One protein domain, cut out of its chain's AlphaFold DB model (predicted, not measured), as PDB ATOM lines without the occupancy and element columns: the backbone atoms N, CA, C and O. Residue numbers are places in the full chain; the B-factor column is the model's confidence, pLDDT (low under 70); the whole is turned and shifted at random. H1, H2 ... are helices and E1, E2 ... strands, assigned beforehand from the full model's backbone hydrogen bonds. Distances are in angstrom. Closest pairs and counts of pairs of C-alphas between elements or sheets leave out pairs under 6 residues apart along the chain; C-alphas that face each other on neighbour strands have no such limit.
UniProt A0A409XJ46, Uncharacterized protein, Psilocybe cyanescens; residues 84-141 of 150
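This is residues 84 to 141 of the 150 residues of an uncharacterized protein of Psilocybe cyanescens (UniProt A0A409XJ46). A small two-stranded hairpin, E1 and E2, has helix H1 loosely packed over one face; short helix H2 lies beyond one end, and the loop of residues 111 to 126 reaches beyond the other. The 58 printed residues run H1, E1, E2, H2, a mixed class with under half in named elements. The antiparallel sheet is E1 - E2; the whole is compact, radius of gyration of the C-alphas 11.5 A, spanning 32 by 22 by 19 A.

Start at H1, residues 84 to 96; its closest C-alpha to E1, residues 108 to 110, is Phe 95, 7.5 A from that of Leu 110. E2, residues 127 to 129, is antiparallel to E1 at 148 degrees; find N 109 and O 128 within hydrogen-bond range at 3.0 A. H2, residues 134 to 139, is close to H1 but not clearly touching, the closest C-alphas, Leu 87 and Ile 136, 7.7 A apart; their tilt is steep, 60 degrees, opposite ways. In H1 and H2 every O i to N i+4 pair is within range.

Find C-alpha 84 at (44.560, 5.743, 194.623); H1 runs 18.3 A from there. E1 spans 7.1 A, E2 6.6 A; H2 runs 8.7 A to C-alpha 139 at (41.783, -1.153, 189.706).

The farthest C-alphas, Ala 114 and Ala 141, are 34.0 A apart. The printed part has no cut; links H1 to E1 and E1 to E2 are long. Look for pLDDT under 70 at residues 112 to 126.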
ATOM      1  N   ARG A  84      45.642   5.060 193.912       88.88
ATOM      2  CA  ARG A  84      44.560   5.743 194.623       88.88
ATOM      3  C   ARG A  84      44.470   7.220 194.254       88.88
ATOM      4  O   ARG A  84      43.376   7.701 193.970       88.88
ATOM      5  N   GLU A  85      45.597   7.924 194.220       87.69
ATOM      6  CA  GLU A  85      45.627   9.337 193.836       87.69
ATOM      7  C   GLU A  85      45.230   9.530 192.366       87.69
ATOM      8  O   GLU A  85      44.483  10.456 192.041       87.69
ATOM      9  N   LEU A  86      45.655   8.630 191.475       89.31
ATOM     10  CA  LEU A  86      45.252   8.645 190.070       89.31
ATOM     11  C   LEU A  86      43.734   8.492 189.917       89.31
ATOM     12  O   LEU A  86      43.110   9.240 189.155       89.31
ATOM     13  N   LEU A  87      43.131   7.554 190.648       90.25
ATOM     14  CA  LEU A  87      41.687   7.328 190.630       90.25
ATOM     15  C   LEU A  87      40.919   8.517 191.218       90.25
ATOM     16  O   LEU A  87      39.951   8.963 190.598       90.25
ATOM     17  N   ASP A  88      41.375   9.085 192.336       88.25
ATOM     18  CA  ASP A  88      40.770  10.277 192.944       88.25
ATOM     19  C   ASP A  88      40.804  11.470 191.967       88.25
ATOM     20  O   ASP A  88      39.777  12.111 191.714       88.25
ATOM     21  N   ASN A  89      41.952  11.718 191.325       88.44
ATOM     22  CA  ASN A  89      42.111  12.767 190.312       88.44
ATOM     23  C   ASN A  89      41.209  12.527 189.087       88.44
ATOM     24  O   ASN A  89      40.613  13.462 188.536       88.44
ATOM     25  N   ALA A  90      41.083  11.271 188.648       89.19
ATOM     26  CA  ALA A  90      40.213  10.902 187.538       89.19
ATOM     27  C   ALA A  90      38.731  11.132 187.877       89.19
ATOM     28  O   ALA A  90      37.996  11.689 187.052       89.19
ATOM     29  N   GLN A  91      38.299  10.756 189.082       89.19
ATOM     30  CA  GLN A  91      36.944  11.000 189.575       89.19
ATOM     31  C   GLN A  91      36.655  12.499 189.676       89.19
ATOM     32  O   GLN A  91      35.630  12.954 189.162       89.19
ATOM     33  N   GLU A  92      37.565  13.277 190.269       88.12
ATOM     34  CA  GLU A  92      37.432  14.730 190.383       88.12
ATOM     35  C   GLU A  92      37.254  15.379 189.007       88.12
ATOM     36  O   GLU A  92      36.317  16.156 188.803       88.12
ATOM     37  N   ARG A  93      38.090  15.007 188.029       87.50
ATOM     38  CA  ARG A  93      37.977  15.507 186.654       87.50
ATOM     39  C   ARG A  93      36.620  15.173 186.031       87.50
ATOM     40  O   ARG A  93      35.986  16.049 185.448       87.50
ATOM     41  N   ILE A  94      36.141  13.937 186.177       89.50
ATOM     42  CA  ILE A  94      34.839  13.517 185.632       89.50
ATOM     43  C   ILE A  94      33.687  14.297 186.268       89.50
ATOM     44  O   ILE A  94      32.785  14.740 185.553       89.50
ATOM     45  N   PHE A  95      33.725  14.494 187.588       86.38
ATOM     46  CA  PHE A  95      32.716  15.273 188.298       86.38
ATOM     47  C   PHE A  95      32.727  16.750 187.885       86.38
ATOM     48  O   PHE A  95      31.656  17.323 187.671       86.38
ATOM     49  N   ARG A  96      33.910  17.359 187.718       85.81
ATOM     50  CA  ARG A  96      34.050  18.750 187.242       85.81
ATOM     51  C   ARG A  96      33.478  18.934 185.843       85.81
ATOM     52  O   ARG A  96      32.747  19.888 185.598       85.81
ATOM     53  N   GLU A  97      33.775  18.009 184.938       86.31
ATOM     54  CA  GLU A  97      33.333  18.089 183.544       86.31
ATOM     55  C   GLU A  97      31.846  17.742 183.348       86.31
ATOM     56  O   GLU A  97      31.343  17.835 182.228       86.31
ATOM     57  N   ARG A  98      31.131  17.338 184.412       77.62
ATOM     58  CA  ARG A  98      29.721  16.899 184.369       77.62
ATOM     59  C   ARG A  98      29.462  15.863 183.272       77.62
ATOM     60  O   ARG A  98      28.386  15.834 182.669       77.62
ATOM     61  N   ARG A  99      30.459  15.013 182.995       70.44
ATOM     62  CA  ARG A  99      30.304  13.916 182.037       70.44
ATOM     63  C   ARG A  99      29.206  12.975 182.537       70.44
ATOM     64  O   ARG A  99      28.933  12.898 183.733       70.44
ATOM     65  N   GLY A 100      28.560  12.281 181.601       73.38
ATOM     66  CA  GLY A 100      27.509  11.312 181.911       73.38
ATOM     67  C   GLY A 100      27.968  10.208 182.873       73.38
ATOM     68  O   GLY A 100      29.131  10.140 183.267       73.38
ATOM     69  N   LYS A 101      27.036   9.320 183.241       83.62
ATOM     70  CA  LYS A 101      27.284   8.205 184.172       83.62
ATOM     71  C   LYS A 101      28.579   7.466 183.810       83.62
ATOM     72  O   LYS A 101      28.685   6.922 182.712       83.62
ATOM     73  N   ASN A 102      29.542   7.447 184.731       89.56
ATOM     74  CA  ASN A 102      30.812   6.750 184.571       89.56
ATOM     75  C   ASN A 102      30.956   5.692 185.665       89.56
ATOM     76  O   ASN A 102      30.587   5.918 186.817       89.56
ATOM     77  N   ILE A 103      31.497   4.532 185.302       90.69
ATOM     78  CA  ILE A 103      31.666   3.421 186.232       90.69
ATOM     79  C   ILE A 103      32.614   3.767 187.386       90.69
ATOM     80  O   ILE A 103      32.359   3.351 188.512       90.69
ATOM     81  N   ILE A 104      33.637   4.598 187.153       90.25
ATOM     82  CA  ILE A 104      34.615   4.961 188.190       90.25
ATOM     83  C   ILE A 104      34.053   5.957 189.208       90.25
ATOM     84  O   ILE A 104      34.558   6.046 190.318       90.25
ATOM     85  N   THR A 105      32.990   6.687 188.857       89.56
ATOM     86  CA  THR A 105      32.275   7.584 189.779       89.56
ATOM     87  C   THR A 105      31.003   6.953 190.347       89.56
ATOM     88  O   THR A 105      30.326   7.566 191.172       89.56
ATOM     89  N   SER A 106      30.672   5.718 189.952       88.75
ATOM     90  CA  SER A 106      29.516   4.994 190.484       88.75
ATOM     91  C   SER A 106      29.675   4.774 191.991       88.75
ATOM     92  O   SER A 106      30.721   4.318 192.440       88.75
ATOM     93  N   GLY A 107      28.663   5.131 192.783       85.88
ATOM     94  CA  GLY A 107      28.730   5.060 194.252       85.88
ATOM     95  C   GLY A 107      29.406   6.256 194.937       85.88
ATOM     96  O   GLY A 107      29.358   6.349 196.163       85.88
ATOM     97  N   TYR A 108      29.951   7.208 194.173       86.69
ATOM     98  CA  TYR A 108      30.560   8.434 194.691       86.69
ATOM     99  C   TYR A 108      29.677   9.655 194.427       86.69
ATOM    100  O   TYR A 108      28.928   9.710 193.446       86.69
ATOM    101  N   ARG A 109      29.778  10.670 195.289       81.94
ATOM    102  CA  ARG A 109      29.170  11.991 195.077       81.94
ATOM    103  C   ARG A 109      30.111  13.102 195.519       81.94
ATOM    104  O   ARG A 109      30.956  12.904 196.389       81.94
ATOM    105  N   LEU A 110      29.915  14.281 194.936       79.12
ATOM    106  CA  LEU A 110      30.529  15.500 195.443       79.12
ATOM    107  C   LEU A 110      29.902  15.862 196.789       79.12
ATOM    108  O   LEU A 110      28.679  15.991 196.882       79.12
ATOM    109  N   ALA A 111      30.752  16.065 197.790       70.06
ATOM    110  CA  ALA A 111      30.390  16.689 199.050       70.06
ATOM    111  C   ALA A 111      29.953  18.125 198.739       70.06
ATOM    112  O   ALA A 111      30.773  19.010 198.499       70.06
ATOM    113  N   SER A 112      28.643  18.327 198.631       61.16
ATOM    114  CA  SER A 112      28.043  19.607 198.230       61.16
ATOM    115  C   SER A 112      27.369  20.323 199.394       61.16
ATOM    116  O   SER A 112      27.008  21.493 199.270       61.16
ATOM    117  N   HIS A 113      27.246  19.663 200.549       52.88
ATOM    118  CA  HIS A 113      26.545  20.203 201.703       52.88
ATOM    119  C   HIS A 113      27.442  20.339 202.929       52.88
ATOM    120  O   HIS A 113      28.326  19.529 203.179       52.88
ATOM    121  N   ALA A 114      27.150  21.365 203.733       52.81
ATOM    122  CA  ALA A 114      27.852  21.730 204.965       52.81
ATOM    123  C   ALA A 114      27.845  20.650 206.074       52.81
ATOM    124  O   ALA A 114      28.452  20.875 207.117       52.81
ATOM    125  N   ASN A 115      27.189  19.506 205.843       55.91
ATOM    126  CA  ASN A 115      27.163  18.332 206.725       55.91
ATOM    127  C   ASN A 115      27.870  17.099 206.139       55.91
ATOM    128  O   ASN A 115      28.010  16.103 206.842       55.91
ATOM    129  N   ASP A 116      28.313  17.138 204.879       55.38
ATOM    130  CA  ASP A 116      29.231  16.122 204.378       55.38
ATOM    131  C   ASP A 116      30.609  16.420 204.976       55.38
ATOM    132  O   ASP A 116      31.028  17.576 205.023       55.38
ATOM    133  N   ASN A 117      31.332  15.394 205.427       54.91
ATOM    134  CA  ASN A 117      32.632  15.488 206.114       54.91
ATOM    135  C   ASN A 117      33.783  16.110 205.275       54.91
ATOM    136  O   ASN A 117      34.961  15.905 205.574       54.91
ATOM    137  N   GLY A 118      33.484  16.884 204.229       51.03
ATOM    138  CA  GLY A 118      34.426  17.771 203.566       51.03
ATOM    139  C   GLY A 118      34.780  18.928 204.492       51.03
ATOM    140  O   GLY A 118      34.066  19.926 204.565       51.03
ATOM    141  N   LYS A 119      35.890  18.799 205.225       45.66
ATOM    142  CA  LYS A 119      36.438  19.875 206.059       45.66
ATOM    143  C   LYS A 119      36.511  21.176 205.249       45.66
ATOM    144  O   LYS A 119      37.266  21.279 204.281       45.66
ATOM    145  N   LYS A 120      35.731  22.174 205.675       41.81
ATOM    146  CA  LYS A 120      35.728  23.544 205.151       41.81
ATOM    147  C   LYS A 120      37.163  24.091 205.249       41.81
ATOM    148  O   LYS A 120      37.628  24.364 206.350       41.81
ATOM    149  N   GLY A 121      37.880  24.169 204.124       50.84
ATOM    150  CA  GLY A 121      39.275  24.635 204.070       50.84
ATOM    151  C   GLY A 121      40.284  23.702 203.386       50.84
ATOM    152  O   GLY A 121      41.422  24.118 203.190       50.84
ATOM    153  N   MET A 122      39.912  22.482 202.976       50.31
ATOM    154  CA  MET A 122      40.774  21.687 202.087       50.31
ATOM    155  C   MET A 122      40.581  22.121 200.630       50.31
ATOM    156  O   MET A 122      39.464  22.158 200.128       50.31
ATOM    157  N   ALA A 123      41.680  22.423 199.937       52.53
ATOM    158  CA  ALA A 123      41.696  22.842 198.532       52.53
ATOM    159  C   ALA A 123      41.252  21.748 197.530       52.53
ATOM    160  O   ALA A 123      41.165  22.018 196.333       52.53
ATOM    161  N   ARG A 124      40.983  20.520 197.995       57.81
ATOM    162  CA  ARG A 124      40.509  19.393 197.175       57.81
ATOM    163  C   ARG A 124      38.988  19.270 197.280       57.81
ATOM    164  O   ARG A 124      38.441  19.349 198.380       57.81
ATOM    165  N   MET A 125      38.304  19.061 196.150       62.81
ATOM    166  CA  MET A 125      36.872  18.744 196.150       62.81
ATOM    167  C   MET A 125      36.634  17.488 196.997       62.81
ATOM    168  O   MET A 125      37.218  16.442 196.733       62.81
ATOM    169  N   GLY A 126      35.779  17.581 198.018       68.75
ATOM    170  CA  GLY A 126      35.428  16.417 198.825       68.75
ATOM    171  C   GLY A 126      34.635  15.424 197.980       68.75
ATOM    172  O   GLY A 126      33.520  15.729 197.562       68.75
ATOM    173  N   ILE A 127      35.198  14.250 197.711       76.12
ATOM    174  CA  ILE A 127      34.470  13.131 197.113       76.12
ATOM    175  C   ILE A 127      34.101  12.187 198.254       76.12
ATOM    176  O   ILE A 127      34.966  11.713 198.987       76.12
ATOM    177  N   THR A 128      32.808  11.930 198.429       78.25
ATOM    178  CA  THR A 128      32.319  11.009 199.457       78.25
ATOM    179  C   THR A 128      31.857   9.720 198.797       78.25
ATOM    180  O   THR A 128      31.064   9.732 197.852       78.25
ATOM    181  N   ASN A 129      32.385   8.607 199.297       78.31
ATOM    182  CA  ASN A 129      31.958   7.272 198.921       78.31
ATOM    183  C   ASN A 129      30.726   6.877 199.750       78.31
ATOM    184  O   ASN A 129      30.779   6.900 200.977       78.31
ATOM    185  N   TYR A 130      29.637   6.513 199.076       78.06
ATOM    186  CA  TYR A 130      28.406   6.029 199.704       78.06
ATOM    187  C   TYR A 130      28.229   4.512 199.570       78.06
ATOM    188  O   TYR A 130      27.525   3.907 200.374       78.06
ATOM    189  N   PHE A 131      28.850   3.898 198.561       81.62
ATOM    190  CA  PHE A 131      28.713   2.479 198.248       81.62
ATOM    191  C   PHE A 131      30.025   1.914 197.717       81.62
ATOM    192  O   PHE A 131      30.689   2.539 196.893       81.62
ATOM    193  N   LEU A 132      30.356   0.684 198.118       82.06
ATOM    194  CA  LEU A 132      31.536  -0.005 197.605       82.06
ATOM    195  C   LEU A 132      31.491  -0.080 196.073       82.06
ATOM    196  O   LEU A 132      30.635  -0.748 195.492       82.06
ATOM    197  N   ASN A 133      32.441   0.592 195.427       86.00
ATOM    198  CA  ASN A 133      32.649   0.484 193.997       86.00
ATOM    199  C   ASN A 133      33.672  -0.622 193.738       86.00
ATOM    200  O   ASN A 133      34.880  -0.406 193.828       86.00
ATOM    201  N   THR A 134      33.174  -1.810 193.408       88.62
ATOM    202  CA  THR A 134      34.010  -2.987 193.142       88.62
ATOM    203  C   THR A 134      34.945  -2.801 191.951       88.62
ATOM    204  O   THR A 134      35.988  -3.441 191.902       88.62
ATOM    205  N   VAL A 135      34.626  -1.896 191.020       88.56
ATOM    206  CA  VAL A 135      35.508  -1.563 189.893       88.56
ATOM    207  C   VAL A 135      36.715  -0.756 190.365       88.56
ATOM    208  O   VAL A 135      37.824  -1.015 189.919       88.56
ATOM    209  N   ILE A 136      36.529   0.165 191.316       89.06
ATOM    210  CA  ILE A 136      37.653   0.871 191.950       89.06
ATOM    211  C   ILE A 136      38.539  -0.110 192.714       89.06
ATOM    212  O   ILE A 136      39.754  -0.060 192.569       89.06
ATOM    213  N   THR A 137      37.944  -1.041 193.464       88.12
ATOM    214  CA  THR A 137      38.710  -2.093 194.149       88.12
ATOM    215  C   THR A 137      39.476  -2.975 193.162       88.12
ATOM    216  O   THR A 137      40.621  -3.315 193.425       88.12
ATOM    217  N   ALA A 138      38.885  -3.301 192.008       90.69
ATOM    218  CA  ALA A 138      39.571  -4.061 190.966       90.69
ATOM    219  C   ALA A 138      40.766  -3.293 190.376       90.69
ATOM    220  O   ALA A 138      41.810  -3.893 190.160       90.69
ATOM    221  N   PHE A 139      40.657  -1.974 190.174       91.50
ATOM    222  CA  PHE A 139      41.783  -1.153 189.706       91.50
ATOM    223  C   PHE A 139      42.919  -1.011 190.723       91.50
ATOM    224  O   PHE A 139      44.019  -0.632 190.342       91.50
ATOM    225  N   GLN A 140      42.672  -1.315 191.996       90.31
ATOM    226  CA  GLN A 140      43.691  -1.333 193.048       90.31
ATOM    227  C   GLN A 140      44.373  -2.704 193.186       90.31
ATOM    228  O   GLN A 140      45.119  -2.924 194.135       90.31
ATOM    229  N   ALA A 141      44.098  -3.650 192.284       92.94
ATOM    230  CA  ALA A 141      44.777  -4.938 192.291       92.94
ATOM    231  C   ALA A 141      46.225  -4.813 191.754       92.94
ATOM    232  O   ALA A 141      46.485  -3.964 190.892       92.94
TER     233      ALA A 141